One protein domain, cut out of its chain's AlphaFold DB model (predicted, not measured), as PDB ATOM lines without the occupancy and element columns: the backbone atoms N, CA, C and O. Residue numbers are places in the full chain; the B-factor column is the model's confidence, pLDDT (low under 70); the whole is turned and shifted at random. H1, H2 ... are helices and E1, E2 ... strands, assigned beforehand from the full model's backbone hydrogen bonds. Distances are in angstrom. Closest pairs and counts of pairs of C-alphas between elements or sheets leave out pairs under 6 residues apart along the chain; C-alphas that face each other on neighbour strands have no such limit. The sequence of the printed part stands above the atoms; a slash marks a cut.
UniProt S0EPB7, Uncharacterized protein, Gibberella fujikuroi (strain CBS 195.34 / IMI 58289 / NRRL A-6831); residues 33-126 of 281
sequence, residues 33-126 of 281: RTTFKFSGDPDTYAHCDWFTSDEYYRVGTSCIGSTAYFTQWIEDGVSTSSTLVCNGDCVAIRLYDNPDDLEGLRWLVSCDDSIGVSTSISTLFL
ATOM      1  N   ARG A  33     140.865 118.933 138.175       85.12
ATOM      2  CA  ARG A  33     140.055 119.247 139.350       85.12
ATOM      3  C   ARG A  33     139.792 117.969 140.117       85.12
ATOM      4  O   ARG A  33     139.123 117.060 139.633       85.12
ATOM      5  N   THR A  34     140.284 117.932 141.347       83.44
ATOM      6  CA  THR A  34     140.178 116.755 142.211       83.44
ATOM      7  C   THR A  34     138.790 116.591 142.814       83.44
ATOM      8  O   THR A  34     138.414 115.481 143.155       83.44
ATOM      9  N   THR A  35     138.021 117.672 142.968       84.44
ATOM     10  CA  THR A  35     136.793 117.645 143.771       84.44
ATOM     11  C   THR A  35     135.615 118.236 143.015       84.44
ATOM     12  O   THR A  35     135.564 119.438 142.754       84.44
ATOM     13  N   PHE A  36     134.637 117.386 142.720       86.88
ATOM     14  CA  PHE A  36     133.345 117.751 142.165       86.88
ATOM     15  C   PHE A  36     132.235 116.912 142.812       86.88
ATOM     16  O   PHE A  36     132.395 115.708 142.982       86.88
ATOM     17  N   LYS A  37     131.106 117.531 143.175       88.50
ATOM     18  CA  LYS A  37     129.949 116.832 143.757       88.50
ATOM     19  C   LYS A  37     128.662 117.240 143.064       88.50
ATOM     20  O   LYS A  37     128.382 118.431 142.923       88.50
ATOM     21  N   PHE A  38     127.855 116.252 142.698       84.06
ATOM     22  CA  PHE A  38     126.493 116.491 142.240       84.06
ATOM     23  C   PHE A  38     125.548 116.626 143.437       84.06
ATOM     24  O   PHE A  38     125.706 115.968 144.463       84.06
ATOM     25  N   SER A  39     124.536 117.484 143.311       82.88
ATOM     26  CA  SER A  39     123.503 117.603 144.343       82.88
ATOM     27  C   SER A  39     122.711 116.298 144.445       82.88
ATOM     28  O   SER A  39     122.128 115.853 143.458       82.88
ATOM     29  N   GLY A  40     122.683 115.697 145.637       82.88
ATOM     30  CA  GLY A  40     121.993 114.430 145.899       82.88
ATOM     31  C   GLY A  40     122.798 113.168 145.568       82.88
ATOM     32  O   GLY A  40     122.289 112.074 145.802       82.88
ATOM     33  N   ASP A  41     124.030 113.307 145.078       85.00
ATOM     34  CA  ASP A  41     124.964 112.198 144.874       85.00
ATOM     35  C   ASP A  41     125.916 112.099 146.086       85.00
ATOM     36  O   ASP A  41     126.474 113.123 146.503       85.00
ATOM     37  N   PRO A  42     126.070 110.918 146.719       88.50
ATOM     38  CA  PRO A  42     127.043 110.734 147.795       88.50
ATOM     39  C   PRO A  42     128.501 110.787 147.311       88.50
ATOM     40  O   PRO A  42     129.389 111.074 148.121       88.50
ATOM     41  N   ASP A  43     128.749 110.524 146.029       90.06
ATOM     42  CA  ASP A  43     130.087 110.363 145.482       90.06
ATOM     43  C   ASP A  43     130.754 111.703 145.144       90.06
ATOM     44  O   ASP A  43     130.125 112.727 144.850       90.06
ATOM     45  N   THR A  44     132.085 111.691 145.211       92.00
ATOM     46  CA  THR A  44     132.934 112.803 144.774       92.00
ATOM     47  C   THR A  44     133.647 112.385 143.505       92.00
ATOM     48  O   THR A  44     134.169 111.277 143.425       92.00
ATOM     49  N   TYR A  45     133.715 113.279 142.530       91.50
ATOM     50  CA  TYR A  45     134.314 113.009 141.235       91.50
ATOM     51  C   TYR A  45     135.500 113.932 140.992       91.50
ATOM     52  O   TYR A  45     135.464 115.116 141.333       91.50
ATOM     53  N   ALA A  46     136.539 113.395 140.372       90.50
ATOM     54  CA  ALA A  46     137.622 114.163 139.791       90.50
ATOM     55  C   ALA A  46     137.438 114.221 138.271       90.50
ATOM     56  O   ALA A  46     136.863 113.314 137.665       90.50
ATOM     57  N   HIS A  47     137.898 115.297 137.644       88.88
ATOM     58  CA  HIS A  47     137.796 115.468 136.197       88.88
ATOM     59  C   HIS A  47     138.877 116.405 135.670       88.88
ATOM     60  O   HIS A  47     139.417 117.244 136.395       88.88
ATOM     61  N   CYS A  48     139.167 116.279 134.382       85.44
ATOM     62  CA  CYS A  48     139.924 117.281 133.652       85.44
ATOM     63  C   CYS A  48     138.981 118.402 133.208       85.44
ATOM     64  O   CYS A  48     137.850 118.147 132.794       85.44
ATOM     65  N   ASP A  49     139.435 119.648 133.297       78.44
ATOM     66  CA  ASP A  49     138.637 120.834 132.975       78.44
ATOM     67  C   ASP A  49     138.549 121.037 131.450       78.44
ATOM     68  O   ASP A  49     139.173 121.925 130.863       78.44
ATOM     69  N   TRP A  50     137.839 120.132 130.771       71.56
ATOM     70  CA  TRP A  50     137.603 120.192 129.332       71.56
ATOM     71  C   TRP A  50     136.625 121.323 129.003       71.56
ATOM     72  O   TRP A  50     135.429 121.089 128.820       71.56
ATOM     73  N   PHE A  51     137.125 122.552 128.897       61.78
ATOM     74  CA  PHE A  51     136.337 123.667 128.381       61.78
ATOM     75  C   PHE A  51     136.049 123.450 126.892       61.78
ATOM     76  O   PHE A  51     136.896 123.704 126.036       61.78
ATOM     77  N   THR A  52     134.840 122.993 126.557       56.50
ATOM     78  CA  THR A  52     134.349 123.032 125.164       56.50
ATOM     79  C   THR A  52     133.802 124.412 124.778       56.50
ATOM     80  O   THR A  52     133.635 124.703 123.598       56.50
ATOM     81  N   SER A  53     133.562 125.266 125.772       57.22
ATOM     82  CA  SER A  53     133.273 126.702 125.723       57.22
ATOM     83  C   SER A  53     133.107 127.165 127.175       57.22
ATOM     84  O   SER A  53     132.854 126.328 128.041       57.22
ATOM     85  N   ASP A  54     133.225 128.463 127.436       58.16
ATOM     86  CA  ASP A  54     133.419 129.125 128.742       58.16
ATOM     87  C   ASP A  54     132.387 128.849 129.873       58.16
ATOM     88  O   ASP A  54     132.419 129.527 130.893       58.16
ATOM     89  N   GLU A  55     131.469 127.887 129.732       62.88
ATOM     90  CA  GLU A  55     130.307 127.710 130.623       62.88
ATOM     91  C   GLU A  55     129.933 126.238 130.907       62.88
ATOM     92  O   GLU A  55     128.951 125.968 131.596       62.88
ATOM     93  N   TYR A  56     130.696 125.263 130.390       70.12
ATOM     94  CA  TYR A  56     130.364 123.839 130.535       70.12
ATOM     95  C   TYR A  56     131.592 123.023 130.917       70.12
ATOM     96  O   TYR A  56     132.581 123.009 130.183       70.12
ATOM     97  N   TYR A  57     131.489 122.271 132.010       77.69
ATOM     98  CA  TYR A  57     132.457 121.237 132.365       77.69
ATOM     99  C   TYR A  57     131.821 119.846 132.283       77.69
ATOM    100  O   TYR A  57     130.630 119.654 132.556       77.69
ATOM    101  N   ARG A  58     132.632 118.868 131.863       84.38
ATOM    102  CA  ARG A  58     132.249 117.461 131.688       84.38
ATOM    103  C   ARG A  58     132.884 116.615 132.772       84.38
ATOM    104  O   ARG A  58     134.104 116.545 132.868       84.38
ATOM    105  N   VAL A  59     132.050 115.931 133.543       89.75
ATOM    106  CA  VAL A  59     132.501 115.041 134.616       89.75
ATOM    107  C   VAL A  59     132.071 113.625 134.278       89.75
ATOM    108  O   VAL A  59     130.882 113.369 134.075       89.75
ATOM    109  N   GLY A  60     133.033 112.712 134.176       91.19
ATOM    110  CA  GLY A  60     132.747 111.297 133.978       91.19
ATOM    111  C   GLY A  60     132.107 110.705 135.231       91.19
ATOM    112  O   GLY A  60     132.554 110.968 136.342       91.19
ATOM    113  N   THR A  61     131.059 109.909 135.048       92.00
ATOM    114  CA  THR A  61     130.264 109.336 136.150       92.00
ATOM    115  C   THR A  61     130.219 107.818 136.124       92.00
ATOM    116  O   THR A  61     130.120 107.192 137.172       92.00
ATOM    117  N   SER A  62     130.293 107.195 134.945       93.12
ATOM    118  CA  SER A  62     130.290 105.735 134.839       93.12
ATOM    119  C   SER A  62     130.871 105.234 133.520       93.12
ATOM    120  O   SER A  62     130.941 105.967 132.531       93.12
ATOM    121  N   CYS A  63     131.272 103.966 133.523       93.50
ATOM    122  CA  CYS A  63     131.728 103.224 132.356       93.50
ATOM    123  C   CYS A  63     130.763 102.082 132.047       93.50
ATOM    124  O   CYS A  63     130.364 101.349 132.952       93.50
ATOM    125  N   ILE A  64     130.441 101.881 130.768       93.06
ATOM    126  CA  ILE A  64     129.778 100.663 130.285       93.06
ATOM    127  C   ILE A  64     130.511 100.188 129.030       93.06
ATOM    128  O   ILE A  64     130.428 100.810 127.972       93.06
ATOM    129  N   GLY A  65     131.246  99.079 129.153       91.44
ATOM    130  CA  GLY A  65     132.144  98.612 128.093       91.44
ATOM    131  C   GLY A  65     133.192  99.677 127.754       91.44
ATOM    132  O   GLY A  65     133.794 100.255 128.652       91.44
ATOM    133  N   SER A  66     133.350  99.990 126.469       93.12
ATOM    134  CA  SER A  66     134.220 101.068 125.973       93.12
ATOM    135  C   SER A  66     133.540 102.445 125.926       93.12
ATOM    136  O   SER A  66     134.010 103.352 125.245       93.12
ATOM    137  N   THR A  67     132.392 102.622 126.591       93.38
ATOM    138  CA  THR A  67     131.653 103.894 126.596       93.38
ATOM    139  C   THR A  67     131.721 104.564 127.962       93.38
ATOM    140  O   THR A  67     131.263 104.004 128.961       93.38
ATOM    141  N   ALA A  68     132.240 105.789 127.982       93.00
ATOM    142  CA  ALA A  68     132.267 106.666 129.143       93.00
ATOM    143  C   ALA A  68     131.027 107.572 129.164       93.00
ATOM    144  O   ALA A  68     130.681 108.214 128.168       93.00
ATOM    145  N   TYR A  69     130.355 107.632 130.312       93.25
ATOM    146  CA  TYR A  69     129.184 108.470 130.549       93.25
ATOM    147  C   TYR A  69     129.597 109.719 131.310       93.25
ATOM    148  O   TYR A  69     130.156 109.640 132.405       93.25
ATOM    149  N   PHE A  70     129.262 110.874 130.753       90.38
ATOM    150  CA  PHE A  70     129.582 112.177 131.311       90.38
ATOM    151  C   PHE A  70     128.314 112.924 131.672       90.38
ATOM    152  O   PHE A  70     127.353 112.961 130.903       90.38
ATOM    153  N   THR A  71     128.363 113.614 132.797       88.69
ATOM    154  CA  THR A  71     127.379 114.627 133.142       88.69
ATOM    155  C   THR A  71     128.010 115.989 132.902       88.69
ATOM    156  O   THR A  71     129.060 116.319 133.452       88.69
ATOM    157  N   GLN A  72     127.378 116.762 132.030       83.88
ATOM    158  CA  GLN A  72     127.663 118.168 131.801       83.88
ATOM    159  C   GLN A  72     126.878 118.981 132.815       83.88
ATOM    160  O   GLN A  72     125.676 118.758 132.988       83.88
ATOM    161  N   TRP A  73     127.545 119.926 133.458       72.81
ATOM    162  CA  TRP A  73     126.895 120.873 134.349       72.81
ATOM    163  C   TRP A  73     126.957 122.270 133.748       72.81
ATOM    164  O   TRP A  73     127.992 122.680 133.223       72.81
ATOM    165  N   ILE A  74     125.828 122.963 133.830       71.88
ATOM    166  CA  ILE A  74     125.646 124.349 133.407       71.88
ATOM    167  C   ILE A  74     125.454 125.167 134.682       71.88
ATOM    168  O   ILE A  74     124.732 124.711 135.573       71.88
ATOM    169  N   GLU A  75     126.049 126.360 134.771       67.31
ATOM    170  CA  GLU A  75     125.966 127.234 135.958       67.31
ATOM    171  C   GLU A  75     124.527 127.508 136.441       67.31
ATOM    172  O   GLU A  75     124.297 127.700 137.634       67.31
ATOM    173  N   ASP A  76     123.538 127.392 135.552       65.38
ATOM    174  CA  ASP A  76     122.105 127.479 135.861       65.38
ATOM    175  C   ASP A  76     121.522 126.246 136.597       65.38
ATOM    176  O   ASP A  76     120.309 126.142 136.800       65.38
ATOM    177  N   GLY A  77     122.359 125.285 137.002       66.69
ATOM    178  CA  GLY A  77     121.958 124.079 137.735       66.69
ATOM    179  C   GLY A  77     121.301 123.001 136.869       66.69
ATOM    180  O   GLY A  77     120.741 122.039 137.398       66.69
ATOM    181  N   VAL A  78     121.362 123.141 135.544       65.75
ATOM    182  CA  VAL A  78     120.876 122.135 134.598       65.75
ATOM    183  C   VAL A  78     121.998 121.139 134.321       65.75
ATOM    184  O   VAL A  78     123.064 121.514 133.838       65.75
ATOM    185  N   SER A  79     121.757 119.861 134.610       75.81
ATOM    186  CA  SER A  79     122.653 118.770 134.233       75.81
ATOM    187  C   SER A  79     122.161 118.090 132.954       75.81
ATOM    188  O   SER A  79     120.993 117.722 132.831       75.81
ATOM    189  N   THR A  80     123.052 117.917 131.980       81.69
ATOM    190  CA  THR A  80     122.787 117.118 130.771       81.69
ATOM    191  C   THR A  80     123.734 115.932 130.723       81.69
ATOM    192  O   THR A  80     124.920 116.072 130.998       81.69
ATOM    193  N   SER A  81     123.237 114.750 130.369       85.62
ATOM    194  CA  SER A  81     124.091 113.581 130.163       85.62
ATOM    195  C   SER A  81     124.602 113.526 128.725       85.62
ATOM    196  O   SER A  81     123.915 113.897 127.772       85.62
ATOM    197  N   SER A  82     125.836 113.068 128.566       87.62
ATOM    198  CA  SER A  82     126.473 112.793 127.282       87.62
ATOM    199  C   SER A  82     127.317 111.527 127.392       87.62
ATOM    200  O   SER A  82     127.614 111.058 128.489       87.62
ATOM    201  N   THR A  83     127.687 110.949 126.255       91.12
ATOM    202  CA  THR A  83     128.502 109.732 126.194       91.12
ATOM    203  C   THR A  83     129.655 109.927 125.225       91.12
ATOM    204  O   THR A  83     129.468 110.542 124.173       91.12
ATOM    205  N   LEU A  84     130.815 109.366 125.550       89.50
ATOM    206  CA  LEU A  84     131.969 109.279 124.662       89.50
ATOM    207  C   LEU A  84     132.317 107.806 124.463       89.50
ATOM    208  O   LEU A  84     132.458 107.066 125.434       89.50
ATOM    209  N   VAL A  85     132.450 107.390 123.207       93.38
ATOM    210  CA  VAL A  85     132.999 106.073 122.882       93.38
ATOM    211  C   VAL A  85     134.516 106.208 122.857       93.38
ATOM    212  O   VAL A  85     135.041 107.024 122.100       93.38
ATOM    213  N   CYS A  86     135.193 105.439 123.702       91.38
ATOM    214  CA  CYS A  86     136.644 105.418 123.802       91.38
ATOM    215  C   CYS A  86     137.246 104.648 122.618       91.38
ATOM    216  O   CYS A  86     136.664 103.661 122.160       91.38
ATOM    217  N   ASN A  87     138.416 105.077 122.131       90.00
ATOM    218  CA  ASN A  87     139.184 104.282 121.162       90.00
ATOM    219  C   ASN A  87     139.889 103.078 121.820       90.00
ATOM    220  O   ASN A  87     140.390 102.210 121.105       90.00
ATOM    221  N   GLY A  88     139.894 103.021 123.154       86.81
ATOM    222  CA  GLY A  88     140.316 101.893 123.976       86.81
ATOM    223  C   GLY A  88     139.249 101.528 125.009       86.81
ATOM    224  O   GLY A  88     138.070 101.358 124.674       86.81
ATOM    225  N   ASP A  89     139.660 101.429 126.269       90.12
ATOM    226  CA  ASP A  89     138.783 101.065 127.376       90.12
ATOM    227  C   ASP A  89     138.276 102.306 128.119       90.12
ATOM    228  O   ASP A  89     138.955 103.324 128.273       90.12
ATOM    229  N   CYS A  90     137.052 102.204 128.633       92.00
ATOM    230  CA  CYS A  90     136.586 103.153 129.629       92.00
ATOM    231  C   CYS A  90     137.179 102.768 130.985       92.00
ATOM    232  O   CYS A  90     136.966 101.652 131.465       92.00
ATOM    233  N   VAL A  91     137.885 103.700 131.616       91.44
ATOM    234  CA  VAL A  91     138.534 103.495 132.910       91.44
ATOM    235  C   VAL A  91     137.800 104.260 134.005       91.44
ATOM    236  O   VAL A  91     137.439 105.427 133.847       91.44
ATOM    237  N   ALA A  92     137.575 103.583 135.132       92.50
ATOM    238  CA  ALA A  92     137.006 104.150 136.350       92.50
ATOM    239  C   ALA A  92     138.000 103.940 137.496       92.50
ATOM    240  O   ALA A  92     138.167 102.830 138.004       92.50
ATOM    241  N   ILE A  93     138.676 105.016 137.878       90.81
ATOM    242  CA  ILE A  93     139.804 104.997 138.804       90.81
ATOM    243  C   ILE A  93     139.376 105.605 140.131       90.81
ATOM    244  O   ILE A  93     138.745 106.664 140.181       90.81
ATOM    245  N   ARG A  94     139.757 104.935 141.216       90.75
ATOM    246  CA  ARG A  94     139.615 105.444 142.579       90.75
ATOM    247  C   ARG A  94     140.823 106.300 142.924       90.75
ATOM    248  O   ARG A  94     141.944 105.812 142.883       90.75
ATOM    249  N   LEU A  95     140.593 107.550 143.276       89.88
ATOM    250  CA  LEU A  95     141.609 108.492 143.718       89.88
ATOM    251  C   LEU A  95     141.492 108.680 145.226       89.88
ATOM    252  O   LEU A  95     140.416 109.019 145.730       89.88
ATOM    253  N   TYR A  96     142.606 108.497 145.916       87.88
ATOM    254  CA  TYR A  96     142.770 108.838 147.325       87.88
ATOM    255  C   TYR A  96     143.839 109.922 147.454       87.88
ATOM    256  O   TYR A  96     144.726 110.018 146.605       87.88
ATOM    257  N   ASP A  97     143.765 110.737 148.506       85.75
ATOM    258  CA  ASP A  97     144.864 111.665 148.796       85.75
ATOM    259  C   ASP A  97     146.080 110.877 149.293       85.75
ATOM    260  O   ASP A  97     147.167 111.026 148.748       85.75
ATOM    261  N   ASN A  98     145.867 109.966 150.250       80.94
ATOM    262  CA  ASN A  98     146.929 109.258 150.957       80.94
ATOM    263  C   ASN A  98     146.703 107.726 150.948       80.94
ATOM    264  O   ASN A  98     145.562 107.274 151.054       80.94
ATOM    265  N   PRO A  99     147.754 106.895 150.822       79.75
ATOM    266  CA  PRO A  99     147.639 105.434 150.907       79.75
ATOM    267  C   PRO A  99     147.235 104.878 152.278       79.75
ATOM    268  O   PRO A  99     146.632 103.801 152.338       79.75
ATOM    269  N   ASP A 100     147.553 105.585 153.358       79.75
ATOM    270  CA  ASP A 100     147.241 105.185 154.733       79.75
ATOM    271  C   ASP A 100     145.835 105.616 155.165       79.75
ATOM    272  O   ASP A 100     145.270 105.040 156.099       79.75
ATOM    273  N   ASP A 101     145.256 106.595 154.466       79.56
ATOM    274  CA  ASP A 101     143.921 107.119 154.720       79.56
ATOM    275  C   ASP A 101     143.026 106.954 153.487       79.56
ATOM    276  O   ASP A 101     143.066 107.729 152.533       79.56
ATOM    277  N   LEU A 102     142.190 105.914 153.521       82.56
ATOM    278  CA  LEU A 102     141.215 105.633 152.466       82.56
ATOM    279  C   LEU A 102     139.953 106.511 152.578       82.56
ATOM    280  O   LEU A 102     138.954 106.246 151.899       82.56
ATOM    281  N   GLU A 103     139.955 107.534 153.432       83.50
ATOM    282  CA  GLU A 103     138.924 108.563 153.435       83.50
ATOM    283  C   GLU A 103     139.074 109.514 152.231       83.50
ATOM    284  O   GLU A 103     140.119 109.636 151.594       83.50
ATOM    285  N   GLY A 104     137.976 110.170 151.842       82.69
ATOM    286  CA  GLY A 104     138.006 111.134 150.736       82.69
ATOM    287  C   GLY A 104     138.129 110.520 149.334       82.69
ATOM    288  O   GLY A 104     138.681 111.168 148.435       82.69
ATOM    289  N   LEU A 105     137.596 109.305 149.138       89.56
ATOM    290  CA  LEU A 105     137.502 108.653 147.828       89.56
ATOM    291  C   LEU A 105     136.892 109.591 146.778       89.56
ATOM    292  O   LEU A 105     135.800 110.144 146.956       89.56
ATOM    293  N   ARG A 106     137.587 109.699 145.649       91.88
ATOM    294  CA  ARG A 106     137.132 110.371 144.435       91.88
ATOM    295  C   ARG A 106     137.126 109.402 143.263       91.88
ATOM    296  O   ARG A 106     138.044 108.604 143.115       91.88
ATOM    297  N   TRP A 107     136.124 109.498 142.402       93.00
ATOM    298  CA  TRP A 107     136.069 108.745 141.155       93.00
ATOM    299  C   TRP A 107     136.551 109.597 139.990       93.00
ATOM    300  O   TRP A 107     136.040 110.691 139.766       93.00
ATOM    301  N   LEU A 108     137.503 109.082 139.221       91.88
ATOM    302  CA  LEU A 108     137.839 109.613 137.907       91.88
ATOM    303  C   LEU A 108     137.388 108.618 136.852       91.88
ATOM    304  O   LEU A 108     137.854 107.482 136.826       91.88
ATOM    305  N   VAL A 109     136.489 109.061 135.982       92.94
ATOM    306  CA  VAL A 109     135.979 108.250 134.880       92.94
ATOM    307  C   VAL A 109     136.315 108.938 133.566       92.94
ATOM    308  O   VAL A 109     135.954 110.098 133.362       92.94
ATOM    309  N   SER A 110     137.024 108.239 132.686       91.56
ATOM    310  CA  SER A 110     137.448 108.757 131.382       91.56
ATOM    311  C   SER A 110     137.823 107.605 130.444       91.56
ATOM    312  O   SER A 110     137.792 106.442 130.832       91.56
ATOM    313  N   CYS A 111     138.174 107.925 129.205       90.31
ATOM    314  CA  CYS A 111     138.855 106.999 128.307       90.31
ATOM    315  C   CYS A 111     140.353 106.931 128.641       90.31
ATOM    316  O   CYS A 111     140.944 107.963 128.979       90.31
ATOM    317  N   ASP A 112     140.947 105.738 128.559       88.06
ATOM    318  CA  ASP A 112     142.366 105.484 128.862       88.06
ATOM    319  C   ASP A 112     143.304 106.345 128.001       88.06
ATOM    320  O   ASP A 112     144.205 107.016 128.514       88.06
ATOM    321  N   ASP A 113     142.989 106.440 126.709       83.81
ATOM    322  CA  ASP A 113     143.690 107.260 125.716       83.81
ATOM    323  C   ASP A 113     143.705 108.762 126.050       83.81
ATOM    324  O   ASP A 113     144.568 109.504 125.582       83.81
ATOM    325  N   SER A 114     142.755 109.213 126.868       83.50
ATOM    326  CA  SER A 114     142.539 110.623 127.169       83.50
ATOM    327  C   SER A 114     143.251 111.073 128.440       83.50
ATOM    328  O   SER A 114     143.622 112.237 128.519       83.50
ATOM    329  N   ILE A 115     143.437 110.198 129.433       80.88
ATOM    330  CA  ILE A 115     144.046 110.566 130.730       80.88
ATOM    331  C   ILE A 115     145.451 109.984 130.952       80.88
ATOM    332  O   ILE A 115     146.057 110.222 131.998       80.88
ATOM    333  N   GLY A 116     145.984 109.261 129.959       74.25
ATOM    334  CA  GLY A 116     147.369 108.783 129.956       74.25
ATOM    335  C   GLY A 116     147.663 107.714 131.010       74.25
ATOM    336  O   GLY A 116     148.814 107.561 131.402       74.25
ATOM    337  N   VAL A 117     146.635 107.002 131.471       75.75
ATOM    338  CA  VAL A 117     146.749 105.909 132.449       75.75
ATOM    339  C   VAL A 117     146.527 104.567 131.772       75.75
ATOM    340  O   VAL A 117     145.716 104.456 130.849       75.75
ATOM    341  N   SER A 118     147.216 103.535 132.244       72.06
ATOM    342  CA  SER A 118     146.985 102.174 131.780       72.06
ATOM    343  C   SER A 118     145.690 101.602 132.358       72.06
ATOM    344  O   SER A 118     145.279 101.876 133.488       72.06
ATOM    345  N   THR A 119     145.045 100.735 131.581       73.00
ATOM    346  CA  THR A 119     143.784 100.073 131.950       73.00
ATOM    347  C   THR A 119     143.929  99.104 133.127       73.00
ATOM    348  O   THR A 119     142.937  98.710 133.740       73.00
ATOM    349  N   SER A 120     145.162  98.745 133.495       76.00
ATOM    350  CA  SER A 120     145.477  97.931 134.671       76.00
ATOM    351  C   SER A 120     145.295  98.663 136.003       76.00
ATOM    352  O   SER A 120     145.231  98.006 137.047       76.00
ATOM    353  N   ILE A 121     145.194  99.994 136.004       77.75
ATOM    354  CA  ILE A 121     145.108 100.774 137.238       77.75
ATOM    355  C   ILE A 121     143.654 101.033 137.622       77.75
ATOM    356  O   ILE A 121     142.889 101.671 136.908       77.75
ATOM    357  N   SER A 122     143.273 100.567 138.814       84.50
ATOM    358  CA  SER A 122     141.957 100.845 139.418       84.50
ATOM    359  C   SER A 122     142.020 101.822 140.596       84.50
ATOM    360  O   SER A 122     140.977 102.246 141.100       84.50
ATOM    361  N   THR A 123     143.223 102.146 141.074       86.25
ATOM    362  CA  THR A 123     143.434 103.015 142.234       86.25
ATOM    363  C   THR A 123     144.696 103.858 142.050       86.25
ATOM    364  O   THR A 123     145.739 103.308 141.714       86.25
ATOM    365  N   LEU A 124     144.600 105.156 142.324       84.06
ATOM    366  CA  LEU A 124     145.697 106.122 142.326       84.06
ATOM    367  C   LEU A 124     145.718 106.896 143.651       84.06
ATOM    368  O   LEU A 124     144.671 107.129 144.263       84.06
ATOM    369  N   PHE A 125     146.914 107.309 144.062       85.44
ATOM    370  CA  PHE A 125     147.153 108.155 145.231       85.44
ATOM    371  C   PHE A 125     147.751 109.478 144.754       85.44
ATOM    372  O   PHE A 125     148.585 109.469 143.849       85.44
ATOM    373  N   LEU A 126     147.265 110.601 145.285       80.25
ATOM    374  CA  LEU A 126     147.680 111.937 144.848       80.25
ATOM    375  C   LEU A 126     148.963 112.414 145.534       80.25
ATOM    376  O   LEU A 126     149.739 113.122 144.899       80.25
TER     377      LEU A 126
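Overview. This is residues 33 to 126 of the 281 residues of an uncharacterized protein of Gibberella fujikuroi (strain CBS 195.34 / IMI 58289 / NRRL A-6831) (UniProt S0EPB7). A curled sheet of five strands, E1 E2 E7 E6 E8, and a smaller sheet of three, E3 E4 E5, make a sandwich that is only partly face to face, its strands crossed. E3 passes over E2 and E7 near the middle, E5 and E8 lie far from it on opposite sides, and the short helix H1 sits beside the strands of the larger sheet. The printed part has 94 residues, with eight named strands and one named helix in the order E1 E2 E3 E4 E5 E6 E7 H1 E8; the class is mostly strand. The larger sheet is mixed and the smaller antiparallel. The whole is compact, with a radius of gyration of the C-alphas of 13.2 A and spans of 38 by 30 by 21 A.

Arrangement. The larger sheet is strongly twisted and runs E1, residues 33 to 36, E2, residues 45 to 48, E7, residues 106 to 111, E6, residues 90 to 96, and E8, residues 123 to 125. E1 and E2 form an antiparallel hairpin, with N 33 and O 47 2.8 A apart. E2 and E7 are parallel, with N 46 and O 107 at 2.8 A. E6 and E7 form an antiparallel hairpin, with N 93 and O 108 at 2.8 A. E6 and E8 are parallel, with N 124 and O 94 at 2.8 A. The other sheet is a meander, each strand the antiparallel neighbour of the one before: E3, residues 56 to 64, E4, residues 67 to 74, and E5, residues 79 to 85. N 61 and O 69 are 2.8 A apart across the hairpin of E3 and E4, and N 70 and O 82 are 2.8 A apart across that of E4 and E5. The sheets form a sandwich, two sheets face to face, with strands at 64 degrees. Its closest C-alphas between E3 and E7 are those of Gly 60 and Val 109, 4.5 A apart. E5 and E8 are apart. H1, residues 112 to 115, is on the larger sheet at a height of 4.7 A, over none of its strands; it is too short for an O i to N i+4 pair.

Along the chain. E1 begins at C-alpha 33 (140.055, 119.247, 139.350). E3 is 23.2 A long and bends by 54 degrees at residue 61; E4 is 22.4 A, E5 19.9 A, E6 19.6 A and E7 16.6 A long. E8 ends at C-alpha 125 (147.153, 108.155, 145.231).

Size, cuts and confidence. The C-alphas farthest apart are those of Ser 53 and Asp 100, 38.7 A. The printed part has no cut and no long link. Its mean pLDDT is 83.6; residues 51 to 55 and 75 to 78 are under 70.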